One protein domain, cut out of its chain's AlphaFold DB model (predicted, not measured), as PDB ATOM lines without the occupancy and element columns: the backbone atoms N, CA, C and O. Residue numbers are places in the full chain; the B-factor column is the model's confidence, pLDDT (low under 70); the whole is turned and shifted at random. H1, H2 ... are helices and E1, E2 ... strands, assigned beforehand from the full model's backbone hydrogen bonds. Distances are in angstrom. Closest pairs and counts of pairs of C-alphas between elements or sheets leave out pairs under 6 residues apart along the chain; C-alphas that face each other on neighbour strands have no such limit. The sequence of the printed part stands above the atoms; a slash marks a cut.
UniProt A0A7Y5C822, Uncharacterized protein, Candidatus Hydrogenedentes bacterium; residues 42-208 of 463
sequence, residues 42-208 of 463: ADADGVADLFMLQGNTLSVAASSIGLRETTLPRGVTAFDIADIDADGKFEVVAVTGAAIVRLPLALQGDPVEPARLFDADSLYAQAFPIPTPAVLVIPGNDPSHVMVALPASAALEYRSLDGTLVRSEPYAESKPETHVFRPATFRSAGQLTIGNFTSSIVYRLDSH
ATOM      1  N   ALA A  42     105.849 123.689 106.168       86.19
ATOM      2  CA  ALA A  42     105.681 122.275 105.810       86.19
ATOM      3  C   ALA A  42     106.584 121.345 106.638       86.19
ATOM      4  O   ALA A  42     106.429 120.116 106.592       86.19
ATOM      5  N   ASP A  43     107.528 121.925 107.376       84.69
ATOM      6  CA  ASP A  43     108.418 121.251 108.309       84.69
ATOM      7  C   ASP A  43     108.868 122.185 109.452       84.69
ATOM      8  O   ASP A  43     108.510 123.362 109.519       84.69
ATOM      9  N   ALA A  44     109.607 121.627 110.409       83.56
ATOM     10  CA  ALA A  44     110.024 122.318 111.626       83.56
ATOM     11  C   ALA A  44     111.271 123.222 111.469       83.56
ATOM     12  O   ALA A  44     111.884 123.573 112.481       83.56
ATOM     13  N   ASP A  45     111.691 123.584 110.250       83.38
ATOM     14  CA  ASP A  45     112.880 124.425 110.037       83.38
ATOM     15  C   ASP A  45     112.661 125.918 110.367       83.38
ATOM     16  O   ASP A  45     113.625 126.681 110.488       83.38
ATOM     17  N   GLY A  46     111.405 126.318 110.595       80.75
ATOM     18  CA  GLY A  46     111.015 127.689 110.922       80.75
ATOM     19  C   GLY A  46     110.913 128.617 109.708       80.75
ATOM     20  O   GLY A  46     110.674 129.812 109.885       80.75
ATOM     21  N   VAL A  47     111.069 128.083 108.498       83.88
ATOM     22  CA  VAL A  47     110.876 128.761 107.219       83.88
ATOM     23  C   VAL A  47     109.498 128.386 106.675       83.88
ATOM     24  O   VAL A  47     109.033 127.253 106.768       83.88
ATOM     25  N   ALA A  48     108.789 129.370 106.135       85.94
ATOM     26  CA  ALA A  48     107.527 129.129 105.462       85.94
ATOM     27  C   ALA A  48     107.761 128.700 104.009       85.94
ATOM     28  O   ALA A  48     108.526 129.319 103.266       85.94
ATOM     29  N   ASP A  49     107.013 127.693 103.581       88.25
ATOM     30  CA  ASP A  49     107.015 127.157 102.231       88.25
ATOM     31  C   ASP A  49     105.827 127.676 101.427       88.25
ATOM     32  O   ASP A  49     104.756 127.991 101.961       88.25
ATOM     33  N   LEU A  50     106.001 127.749 100.106       91.62
ATOM     34  CA  LEU A  50     104.930 128.145  99.202       91.62
ATOM     35  C   LEU A  50     103.997 126.965  98.916       91.62
ATOM     36  O   LEU A  50     104.376 126.003  98.246       91.62
ATOM     37  N   PHE A  51     102.746 127.092  99.336       92.94
ATOM     38  CA  PHE A  51     101.656 126.201  98.977       92.94
ATOM     39  C   PHE A  51     100.870 126.738  97.783       92.94
ATOM     40  O   PHE A  51     100.598 127.935  97.667       92.94
ATOM     41  N   MET A  52     100.476 125.828  96.896       93.12
ATOM     42  CA  MET A  52      99.684 126.089  95.699       93.12
ATOM     43  C   MET A  52      98.521 125.099  95.656       93.12
ATOM     44  O   MET A  52      98.728 123.893  95.540       93.12
ATOM     45  N   LEU A  53      97.293 125.598  95.737       92.31
ATOM     46  CA  LEU A  53      96.080 124.795  95.633       92.31
ATOM     47  C   LEU A  53      95.458 124.977  94.246       92.31
ATOM     48  O   LEU A  53      94.941 126.049  93.934       92.31
ATOM     49  N   GLN A  54      95.473 123.922  93.430       91.12
ATOM     50  CA  GLN A  54      94.827 123.873  92.119       91.12
ATOM     51  C   GLN A  54      93.673 122.864  92.138       91.12
ATOM     52  O   GLN A  54      93.868 121.650  92.043       91.12
ATOM     53  N   GLY A  55      92.441 123.369  92.253       90.12
ATOM     54  CA  GLY A  55      91.261 122.527  92.450       90.12
ATOM     55  C   GLY A  55      91.350 121.780  93.781       90.12
ATOM     56  O   GLY A  55      91.197 122.384  94.836       90.12
ATOM     57  N   ASN A  56      91.629 120.477  93.720       91.44
ATOM     58  CA  ASN A  56      91.827 119.630  94.898       91.44
ATOM     59  C   ASN A  56      93.286 119.202  95.097       91.44
ATOM     60  O   ASN A  56      93.576 118.483  96.046       91.44
ATOM     61  N   THR A  57      94.205 119.589  94.217       91.81
ATOM     62  CA  THR A  57      95.622 119.255  94.372       91.81
ATOM     63  C   THR A  57      96.305 120.365  95.149       91.81
ATOM     64  O   THR A  57      96.288 121.515  94.714       91.81
ATOM     65  N   LEU A  58      96.894 120.017  96.289       93.25
ATOM     66  CA  LEU A  58      97.728 120.903  97.083       93.25
ATOM     67  C   LEU A  58      99.190 120.519  96.856       93.25
ATOM     68  O   LEU A  58      99.607 119.422  97.226       93.25
ATOM     69  N   SER A  59      99.951 121.422  96.257       92.25
ATOM     70  CA  SER A  59     101.387 121.272  96.042       92.25
ATOM     71  C   SER A  59     102.137 122.206  96.985       92.25
ATOM     72  O   SER A  59     101.698 123.332  97.211       92.25
ATOM     73  N   VAL A  60     103.271 121.765  97.521       91.56
ATOM     74  CA  VAL A  60     104.156 122.587  98.348       91.56
ATOM     75  C   VAL A  60     105.554 122.602  97.771       91.56
ATOM     76  O   VAL A  60     106.151 121.563  97.481       91.56
ATOM     77  N   ALA A  61     106.056 123.810  97.586       87.50
ATOM     78  CA  ALA A  61     107.379 124.087  97.086       87.50
ATOM     79  C   ALA A  61     108.301 124.465  98.243       87.50
ATOM     80  O   ALA A  61     108.502 125.650  98.522       87.50
ATOM     81  N   ALA A  62     108.870 123.441  98.877       78.00
ATOM     82  CA  ALA A  62     109.875 123.636  99.906       78.00
ATOM     83  C   ALA A  62     111.239 123.944  99.285       78.00
ATOM     84  O   ALA A  62     111.645 123.306  98.305       78.00
ATOM     85  N   SER A  63     111.957 124.910  99.861       65.50
ATOM     86  CA  SER A  63     113.276 125.340  99.368       65.50
ATOM     87  C   SER A  63     114.311 124.202  99.372       65.50
ATOM     88  O   SER A  63     115.192 124.152  98.514       65.50
ATOM     89  N   SER A  64     114.170 123.246 100.295       68.62
ATOM     90  CA  SER A  64     115.178 122.232 100.620       68.62
ATOM     91  C   SER A  64     114.879 120.823 100.081       68.62
ATOM     92  O   SER A  64     115.811 120.051  99.847       68.62
ATOM     93  N   ILE A  65     113.605 120.453  99.889       64.69
ATOM     94  CA  ILE A  65     113.190 119.041  99.697       64.69
ATOM     95  C   ILE A  65     112.450 118.806  98.360       64.69
ATOM     96  O   ILE A  65     112.064 117.683  98.031       64.69
ATOM     97  N   GLY A  66     112.330 119.839  97.524       73.88
ATOM     98  CA  GLY A  66     111.617 119.760  96.249       73.88
ATOM     99  C   GLY A  66     110.097 119.794  96.426       73.88
ATOM    100  O   GLY A  66     109.577 120.092  97.499       73.88
ATOM    101  N   LEU A  67     109.371 119.525  95.341       84.12
ATOM    102  CA  LEU A  67     107.912 119.616  95.322       84.12
ATOM    103  C   LEU A  67     107.267 118.390  95.988       84.12
ATOM    104  O   LEU A  67     107.451 117.259  95.529       84.12
ATOM    105  N   ARG A  68     106.460 118.616  97.027       88.81
ATOM    106  CA  ARG A  68     105.547 117.608  97.591       88.81
ATOM    107  C   ARG A  68     104.122 117.912  97.150       88.81
ATOM    108  O   ARG A  68     103.785 119.068  96.907       88.81
ATOM    109  N   GLU A  69     103.287 116.888  97.046       89.88
ATOM    110  CA  GLU A  69     101.895 117.048  96.624       89.88
ATOM    111  C   GLU A  69     100.970 116.134  97.421       89.88
ATOM    112  O   GLU A  69     101.322 115.014  97.785       89.88
ATOM    113  N   THR A  70      99.748 116.597  97.652       92.06
ATOM    114  CA  THR A  70      98.654 115.771  98.157       92.06
ATOM    115  C   THR A  70      97.352 116.135  97.451       92.06
ATOM    116  O   THR A  70      97.182 117.249  96.952       92.06
ATOM    117  N   THR A  71      96.424 115.185  97.352       92.88
ATOM    118  CA  THR A  71      95.104 115.424  96.754       92.88
ATOM    119  C   THR A  71      94.051 115.449  97.847       92.88
ATOM    120  O   THR A  71      93.771 114.437  98.485       92.88
ATOM    121  N   LEU A  72      93.431 116.610  98.025       93.50
ATOM    122  CA  LEU A  72      92.321 116.806  98.938       93.50
ATOM    123  C   LEU A  72      91.102 115.984  98.477       93.50
ATOM    124  O   LEU A  72      90.718 116.035  97.297       93.50
ATOM    125  N   PRO A  73      90.454 115.234  99.386       94.00
ATOM    126  CA  PRO A  73      89.245 114.488  99.090       94.00
ATOM    127  C   PRO A  73      88.157 115.374  98.487       94.00
ATOM    128  O   PRO A  73      88.075 116.581  98.724       94.00
ATOM    129  N   ARG A  74      87.277 114.766  97.691       92.06
ATOM    130  CA  ARG A  74      86.091 115.480  97.210       92.06
ATOM    131  C   ARG A  74      85.224 115.884  98.397       92.06
ATOM    132  O   ARG A  74      84.956 115.056  99.259       92.06
ATOM    133  N   GLY A  75      84.747 117.124  98.381       93.25
ATOM    134  CA  GLY A  75      83.934 117.673  99.464       93.25
ATOM    135  C   GLY A  75      84.740 118.311 100.592       93.25
ATOM    136  O   GLY A  75      84.123 118.740 101.563       93.25
ATOM    137  N   VAL A  76      86.073 118.412 100.473       95.56
ATOM    138  CA  VAL A  76      86.845 119.277 101.372       95.56
ATOM    139  C   VAL A  76      86.420 120.727 101.175       95.56
ATOM    140  O   VAL A  76      86.453 121.249 100.062       95.56
ATOM    141  N   THR A  77      86.038 121.366 102.271       94.50
ATOM    142  CA  THR A  77      85.580 122.758 102.301       94.50
ATOM    143  C   THR A  77      86.600 123.667 102.980       94.50
ATOM    144  O   THR A  77      86.853 124.771 102.505       94.50
ATOM    145  N   ALA A  78      87.229 123.196 104.056       93.50
ATOM    146  CA  ALA A  78      88.240 123.918 104.817       93.50
ATOM    147  C   ALA A  78      89.418 123.002 105.157       93.50
ATOM    148  O   ALA A  78      89.219 121.801 105.362       93.50
ATOM    149  N   PHE A  79      90.626 123.551 105.232       95.12
ATOM    150  CA  PHE A  79      91.803 122.807 105.678       95.12
ATOM    151  C   PHE A  79      92.861 123.713 106.315       95.12
ATOM    152  O   PHE A  79      92.903 124.903 106.027       95.12
ATOM    153  N   ASP A  80      93.725 123.131 107.134       93.81
ATOM    154  CA  ASP A  80      94.881 123.765 107.775       93.81
ATOM    155  C   ASP A  80      96.119 122.879 107.602       93.81
ATOM    156  O   ASP A  80      96.002 121.714 107.203       93.81
ATOM    157  N   ILE A  81      97.294 123.426 107.902       92.38
ATOM    158  CA  ILE A  81      98.584 122.748 107.818       92.38
ATOM    159  C   ILE A  81      99.280 122.856 109.169       92.38
ATOM    160  O   ILE A  81      99.600 123.952 109.635       92.38
ATOM    161  N   ALA A  82      99.494 121.711 109.809       91.19
ATOM    162  CA  ALA A  82     100.102 121.635 111.127       91.19
ATOM    163  C   ALA A  82     100.770 120.277 111.334       91.19
ATOM    164  O   ALA A  82     100.292 119.274 110.815       91.19
ATOM    165  N   ASP A  83     101.835 120.262 112.129       90.88
ATOM    166  CA  ASP A  83     102.396 119.047 112.716       90.88
ATOM    167  C   ASP A  83     101.518 118.636 113.907       90.88
ATOM    168  O   ASP A  83     101.558 119.257 114.975       90.88
ATOM    169  N   ILE A  84     100.636 117.654 113.694       91.94
ATOM    170  CA  ILE A  84      99.658 117.243 114.714       91.94
ATOM    171  C   ILE A  84     100.143 116.094 115.598       91.94
ATOM    172  O   ILE A  84      99.495 115.801 116.605       91.94
ATOM    173  N   ASP A  85     101.246 115.434 115.243       91.00
ATOM    174  CA  ASP A  85     101.806 114.313 116.004       91.00
ATOM    175  C   ASP A  85     103.230 114.555 116.540       91.00
ATOM    176  O   ASP A  85     103.764 113.716 117.273       91.00
ATOM    177  N   ALA A  86     103.770 115.750 116.291       89.00
ATOM    178  CA  ALA A  86     105.079 116.231 116.711       89.00
ATOM    179  C   ALA A  86     106.252 115.408 116.172       89.00
ATOM    180  O   ALA A  86     107.290 115.281 116.834       89.00
ATOM    181  N   ASP A  87     106.097 114.840 114.975       88.06
ATOM    182  CA  ASP A  87     107.179 114.159 114.268       88.06
ATOM    183  C   ASP A  87     108.058 115.118 113.433       88.06
ATOM    184  O   ASP A  87     109.069 114.692 112.857       88.06
ATOM    185  N   GLY A  88     107.713 116.411 113.409       86.88
ATOM    186  CA  GLY A  88     108.390 117.466 112.660       86.88
ATOM    187  C   GLY A  88     107.954 117.574 111.197       86.88
ATOM    188  O   GLY A  88     108.507 118.403 110.467       86.88
ATOM    189  N   LYS A  89     107.004 116.749 110.740       87.38
ATOM    190  CA  LYS A  89     106.393 116.827 109.411       87.38
ATOM    191  C   LYS A  89     104.969 117.322 109.549       87.38
ATOM    192  O   LYS A  89     104.182 116.810 110.329       87.38
ATOM    193  N   PHE A  90     104.618 118.286 108.718       90.56
ATOM    194  CA  PHE A  90     103.288 118.859 108.763       90.56
ATOM    195  C   PHE A  90     102.328 118.035 107.909       90.56
ATOM    196  O   PHE A  90     102.658 117.579 106.804       90.56
ATOM    197  N   GLU A  91     101.105 117.893 108.399       92.94
ATOM    198  CA  GLU A  91     100.000 117.287 107.681       92.94
ATOM    199  C   GLU A  91      98.920 118.307 107.360       92.94
ATOM    200  O   GLU A  91      98.777 119.357 107.987       92.94
ATOM    201  N   VAL A  92      98.108 117.962 106.368       95.44
ATOM    202  CA  VAL A  92      96.876 118.682 106.091       95.44
ATOM    203  C   VAL A  92      95.783 118.133 106.996       95.44
ATOM    204  O   VAL A  92      95.423 116.959 106.892       95.44
ATOM    205  N   VAL A  93      95.202 118.982 107.836       96.56
ATOM    206  CA  VAL A  93      93.961 118.679 108.559       96.56
ATOM    207  C   VAL A  93      92.812 119.294 107.780       96.56
ATOM    208  O   VAL A  93      92.820 120.492 107.531       96.56
ATOM    209  N   ALA A  94      91.829 118.499 107.365       96.94
ATOM    210  CA  ALA A  94      90.763 118.955 106.477       96.94
ATOM    211  C   ALA A  94      89.366 118.559 106.964       96.94
ATOM    212  O   ALA A  94      89.161 117.492 107.544       96.94
ATOM    213  N   VAL A  95      88.394 119.417 106.657       97.06
ATOM    214  CA  VAL A  95      86.962 119.204 106.889       97.06
ATOM    215  C   VAL A  95      86.322 118.712 105.595       97.06
ATOM    216  O   VAL A  95      86.346 119.425 104.593       97.06
ATOM    217  N   THR A  96      85.731 117.515 105.609       96.38
ATOM    218  CA  THR A  96      85.015 116.912 104.471       96.38
ATOM    219  C   THR A  96      83.620 116.447 104.892       96.38
ATOM    220  O   THR A  96      83.424 115.345 105.414       96.38
ATOM    221  N   GLY A  97      82.616 117.300 104.676       95.44
ATOM    222  CA  GLY A  97      81.319 117.132 105.331       95.44
ATOM    223  C   GLY A  97      81.494 117.173 106.853       95.44
ATOM    224  O   GLY A  97      82.144 118.078 107.363       95.44
ATOM    225  N   ALA A  98      80.954 116.189 107.577       96.44
ATOM    226  CA  ALA A  98      81.139 116.085 109.030       96.44
ATOM    227  C   ALA A  98      82.483 115.459 109.441       96.44
ATOM    228  O   ALA A  98      82.855 115.520 110.610       96.44
ATOM    229  N   ALA A  99      83.203 114.820 108.515       97.69
ATOM    230  CA  ALA A  99      84.435 114.123 108.853       97.69
ATOM    231  C   ALA A  99      85.622 115.088 108.889       97.69
ATOM    232  O   ALA A  99      85.824 115.881 107.966       97.69
ATOM    233  N   ILE A 100      86.436 114.955 109.930       98.06
ATOM    234  CA  ILE A 100      87.746 115.586 110.043       98.06
ATOM    235  C   ILE A 100      88.790 114.538 109.682       98.06
ATOM    236  O   ILE A 100      88.803 113.432 110.235       98.06
ATOM    237  N   VAL A 101      89.649 114.859 108.723       97.56
ATOM    238  CA  VAL A 101      90.659 113.939 108.196       97.56
ATOM    239  C   VAL A 101      92.043 114.567 108.278       97.56
ATOM    240  O   VAL A 101      92.179 115.781 108.155       97.56
ATOM    241  N   ARG A 102      93.066 113.732 108.447       96.00
ATOM    242  CA  ARG A 102      94.469 114.099 108.248       96.00
ATOM    243  C   ARG A 102      94.978 113.528 106.928       96.00
ATOM    244  O   ARG A 102      94.630 112.399 106.569       96.00
ATOM    245  N   LEU A 103      95.818 114.282 106.232       95.31
ATOM    246  CA  LEU A 103      96.509 113.846 105.025       95.31
ATOM    247  C   LEU A 103      97.995 114.194 105.126       95.31
ATOM    248  O   LEU A 103      98.318 115.376 105.222       95.31
ATOM    249  N   PRO A 104      98.911 113.215 105.057       91.44
ATOM    250  CA  PRO A 104     100.328 113.527 104.965       91.44
ATOM    251  C   PRO A 104     100.653 114.272 103.662       91.44
ATOM    252  O   PRO A 104     100.041 114.045 102.611       91.44
ATOM    253  N   LEU A 105     101.658 115.142 103.733       87.12
ATOM    254  CA  LEU A 105     102.297 115.740 102.566       87.12
ATOM    255  C   LEU A 105     103.369 114.774 102.047       87.12
ATOM    256  O   LEU A 105     104.466 114.693 102.601       87.12
ATOM    257  N   ALA A 106     103.048 114.016 101.000       82.00
ATOM    258  CA  ALA A 106     103.963 113.036 100.419       82.00
ATOM    259  C   ALA A 106     104.740 113.603  99.223       82.00
ATOM    260  O   ALA A 106     104.390 114.637  98.649       82.00
ATOM    261  N   LEU A 107     105.815 112.915  98.835       77.94
ATOM    262  CA  LEU A 107     106.516 113.228  97.594       77.94
ATOM    263  C   LEU A 107     105.569 113.038  96.404       77.94
ATOM    264  O   LEU A 107     104.681 112.183  96.415       77.94
ATOM    265  N   GLN A 108     105.763 113.849  95.366       75.00
ATOM    266  CA  GLN A 108     104.919 113.806  94.177       75.00
ATOM    267  C   GLN A 108     104.827 112.379  93.598       75.00
ATOM    268  O   GLN A 108     105.827 111.795  93.184       75.00
ATOM    269  N   GLY A 109     103.601 111.852  93.512       70.94
ATOM    270  CA  GLY A 109     103.299 110.533  92.948       70.94
ATOM    271  C   GLY A 109     103.050 109.426  93.976       70.94
ATOM    272  O   GLY A 109     102.521 108.380  93.591       70.94
ATOM    273  N   ASP A 110     103.348 109.658  95.255       75.00
ATOM    274  CA  ASP A 110     103.044 108.700  96.315       75.00
ATOM    275  C   ASP A 110     101.551 108.762  96.685       75.00
ATOM    276  O   ASP A 110     101.010 109.845  96.930       75.00
ATOM    277  N   PRO A 111     100.834 107.622  96.713       72.06
ATOM    278  CA  PRO A 111      99.438 107.607  97.116       72.06
ATOM    279  C   PRO A 111      99.321 107.935  98.605       72.06
ATOM    280  O   PRO A 111      99.927 107.282  99.453       72.06
ATOM    281  N   VAL A 112      98.485 108.922  98.913       81.25
ATOM    282  CA  VAL A 112      98.152 109.308 100.281       81.25
ATOM    283  C   VAL A 112      96.709 108.917 100.564       81.25
ATOM    284  O   VAL A 112      95.787 109.434  99.933       81.25
ATOM    285  N   GLU A 113      96.502 108.007 101.516       89.19
ATOM    286  CA  GLU A 113      95.164 107.709 102.024       89.19
ATOM    287  C   GLU A 113      94.815 108.676 103.166       89.19
ATOM    288  O   GLU A 113      95.547 108.738 104.158       89.19
ATOM    289  N   PRO A 114      93.704 109.431 103.062       94.12
ATOM    290  CA  PRO A 114      93.230 110.259 104.160       94.12
ATOM    291  C   PRO A 114      92.901 109.384 105.370       94.12
ATOM    292  O   PRO A 114      92.106 108.447 105.269       94.12
ATOM    293  N   ALA A 115      93.460 109.712 106.531       96.12
ATOM    294  CA  ALA A 115      93.110 109.050 107.779       96.12
ATOM    295  C   ALA A 115      92.053 109.878 108.511       96.12
ATOM    296  O   ALA A 115      92.251 111.058 108.798       96.12
ATOM    297  N   ARG A 116      90.909 109.264 108.814       97.31
ATOM    298  CA  ARG A 116      89.851 109.915 109.592       97.31
ATOM    299  C   ARG A 116      90.319 110.111 111.033       97.31
ATOM    300  O   ARG A 116      90.764 109.150 111.653       97.31
ATOM    301  N   LEU A 117      90.189 111.334 111.537       97.31
ATOM    302  CA  LEU A 117      90.427 111.676 112.936       97.31
ATOM    303  C   LEU A 117      89.146 111.442 113.746       97.31
ATOM    304  O   LEU A 117      89.093 110.553 114.589       97.31
ATOM    305  N   PHE A 118      88.082 112.180 113.423       98.12
ATOM    306  CA  PHE A 118      86.777 112.090 114.085       98.12
ATOM    307  C   PHE A 118      85.669 112.720 113.226       98.12
ATOM    308  O   PHE A 118      85.928 113.195 112.119       98.12
ATOM    309  N   ASP A 119      84.437 112.721 113.740       98.12
ATOM    310  CA  ASP A 119      83.294 113.424 113.149       98.12
ATOM    311  C   ASP A 119      82.822 114.570 114.039       98.12
ATOM    312  O   ASP A 119      82.737 114.421 115.260       98.12
ATOM    313  N   ALA A 120      82.480 115.698 113.424       96.69
ATOM    314  CA  ALA A 120      81.892 116.842 114.099       96.69
ATOM    315  C   ALA A 120      80.985 117.643 113.154       96.69
ATOM    316  O   ALA A 120      81.325 117.900 111.998       96.69
ATOM    317  N   ASP A 121      79.851 118.102 113.683       94.44
ATOM    318  CA  ASP A 121      78.984 119.051 112.991       94.44
ATOM    319  C   ASP A 121      79.590 120.455 113.097       94.44
ATOM    320  O   ASP A 121      79.426 121.158 114.094       94.44
ATOM    321  N   SER A 122      80.317 120.863 112.060       93.75
ATOM    322  CA  SER A 122      80.905 122.198 111.955       93.75
ATOM    323  C   SER A 122      80.223 123.015 110.864       93.75
ATOM    324  O   SER A 122      79.847 122.489 109.818       93.75
ATOM    325  N   LEU A 123      80.151 124.333 111.054       90.50
ATOM    326  CA  LEU A 123      79.791 125.286 110.006       90.50
ATOM    327  C   LEU A 123      80.713 125.164 108.786       90.50
ATOM    328  O   LEU A 123      80.267 125.404 107.666       90.50
ATOM    329  N   TYR A 124      81.963 124.718 108.966       91.38
ATOM    330  CA  TYR A 124      82.854 124.462 107.842       91.38
ATOM    331  C   TYR A 124      82.397 123.323 106.943       91.38
ATOM    332  O   TYR A 124      82.674 123.397 105.751       91.38
ATOM    333  N   ALA A 125      81.627 122.345 107.430       91.06
ATOM    334  CA  ALA A 125      81.166 121.195 106.644       91.06
ATOM    335  C   ALA A 125      80.466 121.573 105.324       91.06
ATOM    336  O   ALA A 125      80.415 120.765 104.397       91.06
ATOM    337  N   GLN A 126      79.906 122.786 105.247       84.00
ATOM    338  CA  GLN A 126      79.181 123.305 104.082       84.00
ATOM    339  C   GLN A 126      79.566 124.755 103.735       84.00
ATOM    340  O   GLN A 126      78.899 125.385 102.917       84.00
ATOM    341  N   ALA A 127      80.612 125.310 104.361       78.50
ATOM    342  CA  ALA A 127      80.910 126.740 104.265       78.50
ATOM    343  C   ALA A 127      81.385 127.176 102.874       78.50
ATOM    344  O   ALA A 127      81.082 128.291 102.446       78.50
ATOM    345  N   PHE A 128      82.142 126.319 102.181       82.56
ATOM    346  CA  PHE A 128      82.859 126.704 100.972       82.56
ATOM    347  C   PHE A 128      82.639 125.699  99.837       82.56
ATOM    348  O   PHE A 128      82.682 124.491 100.068       82.56
ATOM    349  N   PRO A 129      82.421 126.173  98.597       84.25
ATOM    350  CA  PRO A 129      82.245 125.302  97.435       84.25
ATOM    351  C   PRO A 129      83.562 124.687  96.936       84.25
ATOM    352  O   PRO A 129      83.532 123.756  96.134       84.25
ATOM    353  N   ILE A 130      84.702 125.221  97.383       87.50
ATOM    354  CA  ILE A 130      86.054 124.773  97.042       87.50
ATOM    355  C   ILE A 130      86.901 124.694  98.319       87.50
ATOM    356  O   ILE A 130      86.621 125.450  99.259       87.50
ATOM    357  N   PRO A 131      87.939 123.837  98.362       92.50
ATOM    358  CA  PRO A 131      88.845 123.789  99.500       92.50
ATOM    359  C   PRO A 131      89.439 125.173  99.769       92.50
ATOM    360  O   PRO A 131      89.943 125.831  98.861       92.50
ATOM    361  N   THR A 132      89.338 125.625 101.014       89.31
ATOM    362  CA  THR A 132      89.794 126.951 101.434       89.31
ATOM    363  C   THR A 132      90.717 126.798 102.645       89.31
ATOM    364  O   THR A 132      90.314 126.148 103.611       89.31
ATOM    365  N   PRO A 133      91.936 127.366 102.627       90.06
ATOM    366  CA  PRO A 133      92.777 127.425 103.819       90.06
ATOM    367  C   PRO A 133      92.022 128.072 104.993       90.06
ATOM    368  O   PRO A 133      91.304 129.048 104.795       90.06
ATOM    369  N   ALA A 134      92.156 127.546 106.204       87.19
ATOM    370  CA  ALA A 134      91.520 128.044 107.420       87.19
ATOM    371  C   ALA A 134      92.386 127.688 108.636       87.19
ATOM    372  O   ALA A 134      93.106 126.697 108.596       87.19
ATOM    373  N   VAL A 135      92.289 128.455 109.728       86.81
ATOM    374  CA  VAL A 135      92.886 128.035 111.009       86.81
ATOM    375  C   VAL A 135      91.981 126.973 111.615       86.81
ATOM    376  O   VAL A 135      90.891 127.291 112.093       86.81
ATOM    377  N   LEU A 136      92.417 125.721 111.575       91.19
ATOM    378  CA  LEU A 136      91.727 124.601 112.204       91.19
ATOM    379  C   LEU A 136      92.519 124.078 113.391       91.19
ATOM    380  O   LEU A 136      91.913 123.660 114.366       91.19
ATOM    381  N   VAL A 137      93.846 124.075 113.330       92.12
ATOM    382  CA  VAL A 137      94.690 123.454 114.347       92.12
ATOM    383  C   VAL A 137      95.229 124.514 115.293       92.12
ATOM    384  O   VAL A 137      95.777 125.533 114.880       92.12
ATOM    385  N   ILE A 138      95.081 124.257 116.587       89.19
ATOM    386  CA  ILE A 138      95.617 125.088 117.656       89.19
ATOM    387  C   ILE A 138      96.658 124.263 118.403       89.19
ATOM    388  O   ILE A 138      96.288 123.288 119.071       89.19
ATOM    389  N   PRO A 139      97.944 124.633 118.318       81.62
ATOM    390  CA  PRO A 139      98.962 123.955 119.095       81.62
ATOM    391  C   PRO A 139      98.773 124.178 120.585       81.62
ATOM    392  O   PRO A 139      98.507 125.289 121.049       81.62
ATOM    393  N   GLY A 140      98.959 123.104 121.341       77.25
ATOM    394  CA  GLY A 140      99.171 123.186 122.775       77.25
ATOM    395  C   GLY A 140     100.655 123.311 123.119       77.25
ATOM    396  O   GLY A 140     101.529 123.173 122.269       77.25
ATOM    397  N   ASN A 141     100.950 123.521 124.405       73.69
ATOM    398  CA  ASN A 141     102.329 123.541 124.917       73.69
ATOM    399  C   ASN A 141     103.020 122.159 124.879       73.69
ATOM    400  O   ASN A 141     104.221 122.070 125.116       73.69
ATOM    401  N   ASP A 142     102.259 121.093 124.642       74.25
ATOM    402  CA  ASP A 142     102.704 119.704 124.506       74.25
ATOM    403  C   ASP A 142     101.903 119.086 123.339       74.25
ATOM    404  O   ASP A 142     100.716 119.410 123.209       74.25
ATOM    405  N   PRO A 143     102.503 118.215 122.505       66.31
ATOM    406  CA  PRO A 143     101.813 117.490 121.430       66.31
ATOM    407  C   PRO A 143     100.491 116.828 121.843       66.31
ATOM    408  O   PRO A 143      99.535 116.799 121.071       66.31
ATOM    409  N   SER A 144     100.367 116.368 123.093       74.00
ATOM    410  CA  SER A 144      99.113 115.797 123.606       74.00
ATOM    411  C   SER A 144      97.974 116.818 123.763       74.00
ATOM    412  O   SER A 144      96.870 116.450 124.162       74.00
ATOM    413  N   HIS A 145      98.247 118.100 123.519       82.31
ATOM    414  CA  HIS A 145      97.324 119.224 123.652       82.31
ATOM    415  C   HIS A 145      97.059 119.928 122.315       82.31
ATOM    416  O   HIS A 145      96.496 121.023 122.316       82.31
ATOM    417  N   VAL A 146      97.439 119.324 121.182       90.31
ATOM    418  CA  VAL A 146      96.978 119.786 119.869       90.31
ATOM    419  C   VAL A 146      95.457 119.647 119.808       90.31
ATOM    420  O   VAL A 146      94.890 118.586 120.087       90.31
ATOM    421  N   MET A 147      94.787 120.743 119.462       94.50
ATOM    422  CA  MET A 147      93.335 120.806 119.342       94.50
ATOM    423  C   MET A 147      92.928 121.215 117.933       94.50
ATOM    424  O   MET A 147      93.633 121.960 117.262       94.50
ATOM    425  N   VAL A 148      91.741 120.785 117.520       95.25
ATOM    426  CA  VAL A 148      91.055 121.261 116.324       95.25
ATOM    427  C   VAL A 148      89.939 122.212 116.752       95.25
ATOM    428  O   VAL A 148      89.031 121.821 117.490       95.25
ATOM    429  N   ALA A 149      90.016 123.461 116.304       93.56
ATOM    430  CA  ALA A 149      88.998 124.483 116.467       93.56
ATOM    431  C   ALA A 149      87.997 124.427 115.309       93.56
ATOM    432  O   ALA A 149      88.347 124.616 114.144       93.56
ATOM    433  N   LEU A 150      86.735 124.168 115.635       93.81
ATOM    434  CA  LEU A 150      85.653 124.024 114.675       93.81
ATOM    435  C   LEU A 150      84.518 124.982 115.040       93.81
ATOM    436  O   LEU A 150      83.930 124.851 116.116       93.81
ATOM    437  N   PRO A 151      84.163 125.939 114.165       90.69
ATOM    438  CA  PRO A 151      82.987 126.758 114.390       90.69
ATOM    439  C   PRO A 151      81.750 125.862 114.298       90.69
ATOM    440  O   PRO A 151      81.532 125.209 113.276       90.69
ATOM    441  N   ALA A 152      80.953 125.815 115.359       91.19
ATOM    442  CA  ALA A 152      79.643 125.172 115.411       91.19
ATOM    443  C   ALA A 152      78.540 126.243 115.373       91.19
ATOM    444  O   ALA A 152      78.827 127.436 115.297       91.19
ATOM    445  N   SER A 153      77.266 125.842 115.411       88.69
ATOM    446  CA  SER A 153      76.131 126.774 115.299       88.69
ATOM    447  C   SER A 153      76.000 127.755 116.471       88.69
ATOM    448  O   SER A 153      75.487 128.856 116.282       88.69
ATOM    449  N   ALA A 154      76.462 127.377 117.668       88.75
ATOM    450  CA  ALA A 154      76.310 128.174 118.890       88.75
ATOM    451  C   ALA A 154      77.639 128.625 119.522       88.75
ATOM    452  O   ALA A 154      77.636 129.486 120.403       88.75
ATOM    453  N   ALA A 155      78.762 128.037 119.112       89.88
ATOM    454  CA  ALA A 155      80.054 128.234 119.754       89.88
ATOM    455  C   ALA A 155      81.211 127.867 118.820       89.88
ATOM    456  O   ALA A 155      81.029 127.111 117.866       89.88
ATOM    457  N   LEU A 156      82.410 128.334 119.155       91.00
ATOM    458  CA  LEU A 156      83.657 127.770 118.659       91.00
ATOM    459  C   LEU A 156      84.046 126.581 119.547       91.00
ATOM    460  O   LEU A 156      84.282 126.734 120.748       91.00
ATOM    461  N   GLU A 157      84.073 125.380 118.976       94.50
ATOM    462  CA  GLU A 157      84.419 124.155 119.695       94.50
ATOM    463  C   GLU A 157      85.892 123.803 119.507       94.50
ATOM    464  O   GLU A 157      86.407 123.849 118.398       94.50
ATOM    465  N   TYR A 158      86.551 123.392 120.585       94.44
ATOM    466  CA  TYR A 158      87.935 122.933 120.604       94.44
ATOM    467  C   TYR A 158      87.923 121.448 120.945       94.44
ATOM    468  O   TYR A 158      87.476 121.063 122.033       94.44
ATOM    469  N   ARG A 159      88.381 120.609 120.021       96.25
ATOM    470  CA  ARG A 159      88.354 119.148 120.149       96.25
ATOM    471  C   ARG A 159      89.760 118.571 120.076       96.25
ATOM    472  O   ARG A 159      90.584 119.083 119.331       96.25
ATOM    473  N   SER A 160      90.045 117.515 120.824       95.56
ATOM    474  CA  SER A 160      91.274 116.731 120.643       95.56
ATOM    475  C   SER A 160      91.232 115.941 119.330       95.56
ATOM    476  O   SER A 160      90.189 115.832 118.685       95.56
ATOM    477  N   LEU A 161      92.366 115.354 118.939       95.25
ATOM    478  CA  LEU A 161      92.492 114.581 117.695       95.25
ATOM    479  C   LEU A 161      91.645 113.294 117.656       95.25
ATOM    480  O   LEU A 161      91.419 112.755 116.577       95.25
ATOM    481  N   ASP A 162      91.150 112.817 118.801       96.00
ATOM    482  CA  ASP A 162      90.174 111.718 118.898       96.00
ATOM    483  C   ASP A 162      88.705 112.198 118.859       96.00
ATOM    484  O   ASP A 162      87.776 111.393 118.932       96.00
ATOM    485  N   GLY A 163      88.484 113.512 118.745       96.75
ATOM    486  CA  GLY A 163      87.171 114.149 118.676       96.75
ATOM    487  C   GLY A 163      86.554 114.534 120.018       96.75
ATOM    488  O   GLY A 163      85.466 115.124 120.027       96.75
ATOM    489  N   THR A 164      87.217 114.249 121.144       96.75
ATOM    490  CA  THR A 164      86.721 114.639 122.470       96.75
ATOM    491  C   THR A 164      86.636 116.162 122.576       96.75
ATOM    492  O   THR A 164      87.593 116.876 122.289       96.75
ATOM    493  N   LEU A 165      85.475 116.683 122.989       96.75
ATOM    494  CA  LEU A 165      85.294 118.115 123.228       96.75
ATOM    495  C   LEU A 165      86.094 118.536 124.467       96.75
ATOM    496  O   LEU A 165      85.783 118.115 125.580       96.75
ATOM    497  N   VAL A 166      87.102 119.382 124.266       95.19
ATOM    498  CA  VAL A 166      87.978 119.908 125.323       95.19
ATOM    499  C   VAL A 166      87.406 121.202 125.894       95.19
ATOM    500  O   VAL A 166      87.353 121.387 127.110       95.19
ATOM    501  N   ARG A 167      86.960 122.109 125.018       94.12
ATOM    502  CA  ARG A 167      86.425 123.424 125.388       94.12
ATOM    503  C   ARG A 167      85.416 123.907 124.349       94.12
ATOM    504  O   ARG A 167      85.507 123.549 123.181       94.12
ATOM    505  N   SER A 168      84.475 124.743 124.766       94.06
ATOM    506  CA  SER A 168      83.526 125.417 123.879       94.06
ATOM    507  C   SER A 168      83.416 126.882 124.291       94.06
ATOM    508  O   SER A 168      83.236 127.177 125.474       94.06
ATOM    509  N   GLU A 169      83.575 127.787 123.330       89.44
ATOM    510  CA  GLU A 169      83.471 129.230 123.529       89.44
ATOM    511  C   GLU A 169      82.212 129.746 122.822       89.44
ATOM    512  O   GLU A 169      82.187 129.790 121.589       89.44
ATOM    513  N   PRO A 170      81.141 130.093 123.560       87.88
ATOM    514  CA  PRO A 170      79.913 130.574 122.944       87.88
ATOM    515  C   PRO A 170      80.170 131.887 122.209       87.88
ATOM    516  O   PRO A 170      80.899 132.754 122.699       87.88
ATOM    517  N   TYR A 171      79.533 132.059 121.053       81.56
ATOM    518  CA  TYR A 171      79.527 133.364 120.404       81.56
ATOM    519  C   TYR A 171      78.803 134.368 121.311       81.56
ATOM    520  O   TYR A 171      77.795 134.029 121.936       81.56
ATOM    521  N   ALA A 172      79.311 135.599 121.406       76.12
ATOM    522  CA  ALA A 172      78.628 136.649 122.157       76.12
ATOM    523  C   ALA A 172      77.194 136.833 121.616       76.12
ATOM    524  O   ALA A 172      76.966 136.691 120.416       76.12
ATOM    525  N   GLU A 173      76.227 137.170 122.481       62.28
ATOM    526  CA  GLU A 173      74.784 137.264 122.155       62.28
ATOM    527  C   GLU A 173      74.439 138.206 120.972       62.28
ATOM    528  O   GLU A 173      73.311 138.218 120.475       62.28
ATOM    529  N   SER A 174      75.406 138.964 120.451       51.59
ATOM    530  CA  SER A 174      75.321 139.666 119.174       51.59
ATOM    531  C   SER A 174      75.386 138.697 117.980       51.59
ATOM    532  O   SER A 174      76.422 138.552 117.345       51.59
ATOM    533  N   LYS A 175      74.240 138.076 117.675       50.72
ATOM    534  CA  LYS A 175      73.876 137.329 116.450       50.72
ATOM    535  C   LYS A 175      74.916 136.305 115.915       50.72
ATOM    536  O   LYS A 175      75.882 136.699 115.263       50.72
ATOM    537  N   PRO A 176      74.634 134.986 115.992       44.56
ATOM    538  CA  PRO A 176      75.521 133.912 115.506       44.56
ATOM    539  C   PRO A 176      75.785 133.905 113.984       44.56
ATOM    540  O   PRO A 176      76.580 133.109 113.497       44.56
ATOM    541  N   GLU A 177      75.144 134.779 113.205       44.91
ATOM    542  CA  GLU A 177      75.117 134.699 111.740       44.91
ATOM    543  C   GLU A 177      76.364 135.260 111.027       44.91
ATOM    544  O   GLU A 177      76.430 135.190 109.802       44.91
ATOM    545  N   THR A 178      77.361 135.820 111.728       45.84
ATOM    546  CA  THR A 178      78.457 136.553 111.046       45.84
ATOM    547  C   THR A 178      79.876 136.311 111.556       45.84
ATOM    548  O   THR A 178      80.795 137.004 111.119       45.84
ATOM    549  N   HIS A 179      80.123 135.277 112.365       45.09
ATOM    550  CA  HIS A 179      81.495 134.801 112.578       45.09
ATOM    551  C   HIS A 179      81.945 133.965 111.382       45.09
ATOM    552  O   HIS A 179      82.113 132.750 111.461       45.09
ATOM    553  N   VAL A 180      82.121 134.614 110.230       43.00
ATOM    554  CA  VAL A 180      82.876 133.980 109.161       43.00
ATOM    555  C   VAL A 180      84.343 134.136 109.528       43.00
ATOM    556  O   VAL A 180      84.920 135.208 109.364       43.00
ATOM    557  N   PHE A 181      84.938 133.054 110.023       49.03
ATOM    558  CA  PHE A 181      86.385 132.873 110.093       49.03
ATOM    559  C   PHE A 181      86.903 132.755 108.659       49.03
ATOM    560  O   PHE A 181      87.201 131.668 108.161       49.03
ATOM    561  N   ARG A 182      86.866 133.877 107.938       38.91
ATOM    562  CA  ARG A 182      87.488 133.985 106.630       38.91
ATOM    563  C   ARG A 182      88.981 134.122 106.874       38.91
ATOM    564  O   ARG A 182      89.370 134.902 107.746       38.91
ATOM    565  N   PRO A 183      89.815 133.470 106.058       38.69
ATOM    566  CA  PRO A 183      91.115 134.033 105.742       38.69
ATOM    567  C   PRO A 183      90.899 135.515 105.455       38.69
ATOM    568  O   PRO A 183      90.018 135.846 104.651       38.69
ATOM    569  N   ALA A 184      91.641 136.409 106.113       35.31
ATOM    570  CA  ALA A 184      91.732 137.781 105.633       35.31
ATOM    571  C   ALA A 184      91.972 137.682 104.123       35.31
ATOM    572  O   ALA A 184      92.878 136.963 103.696       35.31
ATOM    573  N   THR A 185      91.067 138.247 103.318       33.75
ATOM    574  CA  THR A 185      91.048 138.016 101.874       33.75
ATOM    575  C   THR A 185      92.460 138.184 101.335       33.75
ATOM    576  O   THR A 185      93.063 139.241 101.527       33.75
ATOM    577  N   PHE A 186      92.964 137.129 100.687       38.66
ATOM    578  CA  PHE A 186      94.348 136.913 100.234       38.66
ATOM    579  C   PHE A 186      94.994 138.075  99.464       38.66
ATOM    580  O   PHE A 186      96.195 138.086  99.244       38.66
ATOM    581  N   ARG A 187      94.209 139.076  99.061       29.86
ATOM    582  CA  ARG A 187      94.655 140.271  98.335       29.86
ATOM    583  C   ARG A 187      94.855 141.506  99.220       29.86
ATOM    584  O   ARG A 187      95.084 142.592  98.700       29.86
ATOM    585  N   SER A 188      94.681 141.373 100.530       30.36
ATOM    586  CA  SER A 188      94.529 142.513 101.442       30.36
ATOM    587  C   SER A 188      95.031 142.254 102.863       30.36
ATOM    588  O   SER A 188      94.703 143.023 103.761       30.36
ATOM    589  N   ALA A 189      95.797 141.193 103.088       30.58
ATOM    590  CA  ALA A 189      96.539 141.046 104.328       30.58
ATOM    591  C   ALA A 189      97.958 141.553 104.073       30.58
ATOM    592  O   ALA A 189      98.754 140.887 103.413       30.58
ATOM    593  N   GLY A 190      98.254 142.758 104.557       33.34
ATOM    594  CA  GLY A 190      99.615 143.243 104.730       33.34
ATOM    595  C   GLY A 190     100.477 142.207 105.436       33.34
ATOM    596  O   GLY A 190      99.933 141.345 106.124       33.34
ATOM    597  N   GLN A 191     101.795 142.309 105.212       35.09
ATOM    598  CA  GLN A 191     102.865 141.505 105.816       35.09
ATOM    599  C   GLN A 191     102.330 140.468 106.804       35.09
ATOM    600  O   GLN A 191     102.023 140.798 107.955       35.09
ATOM    601  N   LEU A 192     102.244 139.215 106.348       35.91
ATOM    602  CA  LEU A 192     102.332 138.068 107.242       35.91
ATOM    603  C   LEU A 192     103.562 138.326 108.112       35.91
ATOM    604  O   LEU A 192     104.697 138.157 107.675       35.91
ATOM    605  N   THR A 193     103.336 138.860 109.310       33.34
ATOM    606  CA  THR A 193     104.391 138.980 110.299       33.34
ATOM    607  C   THR A 193     104.498 137.574 110.835       33.34
ATOM    608  O   THR A 193     103.678 137.151 111.650       33.34
ATOM    609  N   ILE A 194     105.435 136.835 110.253       37.31
ATOM    610  CA  ILE A 194     105.855 135.510 110.679       37.31
ATOM    611  C   ILE A 194     106.415 135.678 112.097       37.31
ATOM    612  O   ILE A 194     107.601 135.903 112.307       37.31
ATOM    613  N   GLY A 195     105.530 135.710 113.091       32.03
ATOM    614  CA  GLY A 195     105.913 135.613 114.491       32.03
ATOM    615  C   GLY A 195     106.268 134.163 114.769       32.03
ATOM    616  O   GLY A 195     105.501 133.303 114.357       32.03
ATOM    617  N   ASN A 196     107.411 133.928 115.432       34.19
ATOM    618  CA  ASN A 196     107.935 132.632 115.896       34.19
ATOM    619  C   ASN A 196     106.899 131.497 115.827       34.19
ATOM    620  O   ASN A 196     106.164 131.257 116.789       34.19
ATOM    621  N   PHE A 197     106.817 130.837 114.672       39.06
ATOM    622  CA  PHE A 197     105.866 129.762 114.450       39.06
ATOM    623  C   PHE A 197     106.346 128.538 115.212       39.06
ATOM    624  O   PHE A 197     107.373 127.958 114.873       39.06
ATOM    625  N   THR A 198     105.596 128.122 116.227       40.44
ATOM    626  CA  THR A 198     105.683 126.743 116.714       40.44
ATOM    627  C   THR A 198     104.666 125.813 116.051       40.44
ATOM    628  O   THR A 198     104.792 124.625 116.292       40.44
ATOM    629  N   SER A 199     103.725 126.313 115.216       44.00
ATOM    630  CA  SER A 199     102.882 125.558 114.242       44.00
ATOM    631  C   SER A 199     101.575 126.313 113.906       44.00
ATOM    632  O   SER A 199     101.060 126.997 114.788       44.00
ATOM    633  N   SER A 200     101.000 126.060 112.717       40.28
ATOM    634  CA  SER A 200      99.710 126.526 112.140       40.28
ATOM    635  C   SER A 200      99.788 127.707 111.163       40.28
ATOM    636  O   SER A 200     100.638 128.591 111.286       40.28
ATOM    637  N   ILE A 201      98.867 127.749 110.186       50.09
ATOM    638  CA  ILE A 201      98.675 128.925 109.328       50.09
ATOM    639  C   ILE A 201      98.239 130.092 110.226       50.09
ATOM    640  O   ILE A 201      97.153 130.074 110.805       50.09
ATOM    641  N   VAL A 202      99.075 131.122 110.377       39.62
ATOM    642  CA  VAL A 202      98.731 132.298 111.193       39.62
ATOM    643  C   VAL A 202      97.971 133.296 110.328       39.62
ATOM    644  O   VAL A 202      98.549 134.038 109.535       39.62
ATOM    645  N   TYR A 203      96.651 133.334 110.503       41.31
ATOM    646  CA  TYR A 203      95.816 134.422 110.004       41.31
ATOM    647  C   TYR A 203      95.669 135.507 111.069       41.31
ATOM    648  O   TYR A 203      95.346 135.227 112.225       41.31
ATOM    649  N   ARG A 204      95.829 136.773 110.665       34.28
ATOM    650  CA  ARG A 204      95.297 137.890 111.448       34.28
ATOM    651  C   ARG A 204      93.773 137.812 111.381       34.28
ATOM    652  O   ARG A 204      93.178 137.946 110.313       34.28
ATOM    653  N   LEU A 205      93.166 137.520 112.522       31.81
ATOM    654  CA  LEU A 205      91.728 137.371 112.681       31.81
ATOM    655  C   LEU A 205      91.108 138.767 112.820       31.81
ATOM    656  O   LEU A 205      90.981 139.289 113.923       31.81
ATOM    657  N   ASP A 206      90.746 139.388 111.700       31.22
ATOM    658  CA  ASP A 206      89.990 140.638 111.738       31.22
ATOM    659  C   ASP A 206      88.491 140.319 111.780       31.22
ATOM    660  O   ASP A 206      87.858 140.050 110.756       31.22
ATOM    661  N   SER A 207      87.897 140.352 112.975       30.33
ATOM    662  CA  SER A 207      86.447 140.253 113.134       30.33
ATOM    663  C   SER A 207      85.778 141.500 112.549       30.33
ATOM    664  O   SER A 207      85.707 142.539 113.203       30.33
ATOM    665  N   HIS A 208      85.278 141.410 111.319       31.80
ATOM    666  CA  HIS A 208      84.455 142.462 110.733       31.80
ATOM    667  C   HIS A 208      82.974 142.109 110.894       31.80
ATOM    668  O   HIS A 208      82.545 141.074 110.377       31.80
TER     669      HIS A 208
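What this domain is: This is residues 42 to 208 of the 463 residues of an uncharacterized protein of Candidatus Hydrogenedentes bacterium (UniProt A0A7Y5C822). With little regular structure, three small antiparallel sheets follow one another along the longest axis, E4 to E7 in the middle, and a tail, residues 171 to 208, loops over one side. Of 167 printed residues 63 are in named elements, mostly strand: E1 to E7, H1, E8 to E10. It is compact, radius of gyration of the C-alphas 15.5 A, spanning 48 by 35 by 34 A.

How they stand to each other: E1, residues 49 to 54, E2, 57 to 62, and E3, 66 to 71, form a meander, each strand the antiparallel neighbour of the one before; N 52 and O 59 are 2.8 A apart. E4, 76 to 82, E5, 91 to 96, E6, 99 to 104, and E7, 115 to 119, form a strongly twisted meander; N 80 and O 93 are 2.8 A apart. H1, 123 to 126, too short for an O i to N i+4 pair, with 0 of 1 O i to N i+3 pairs within range, is on this sheet, height 7.2 A. E8, 147 to 151, E9, 155 to 160, and E10, 165 to 170, form the third meander, which H1 only grazes; N 150 and O 157 are 2.8 A apart.

Where its parts are: E1 begins at C-alpha 49 (107.015, 127.157, 102.231); E10 ends at C-alpha 170 (79.913, 130.574, 122.944). E3 measures 17.1 A, E4 16.6 A.

The domain as a whole: The printed part has no cut. The link from H1 to E8 is long. Residues 173 to 208 are among those under pLDDT 70.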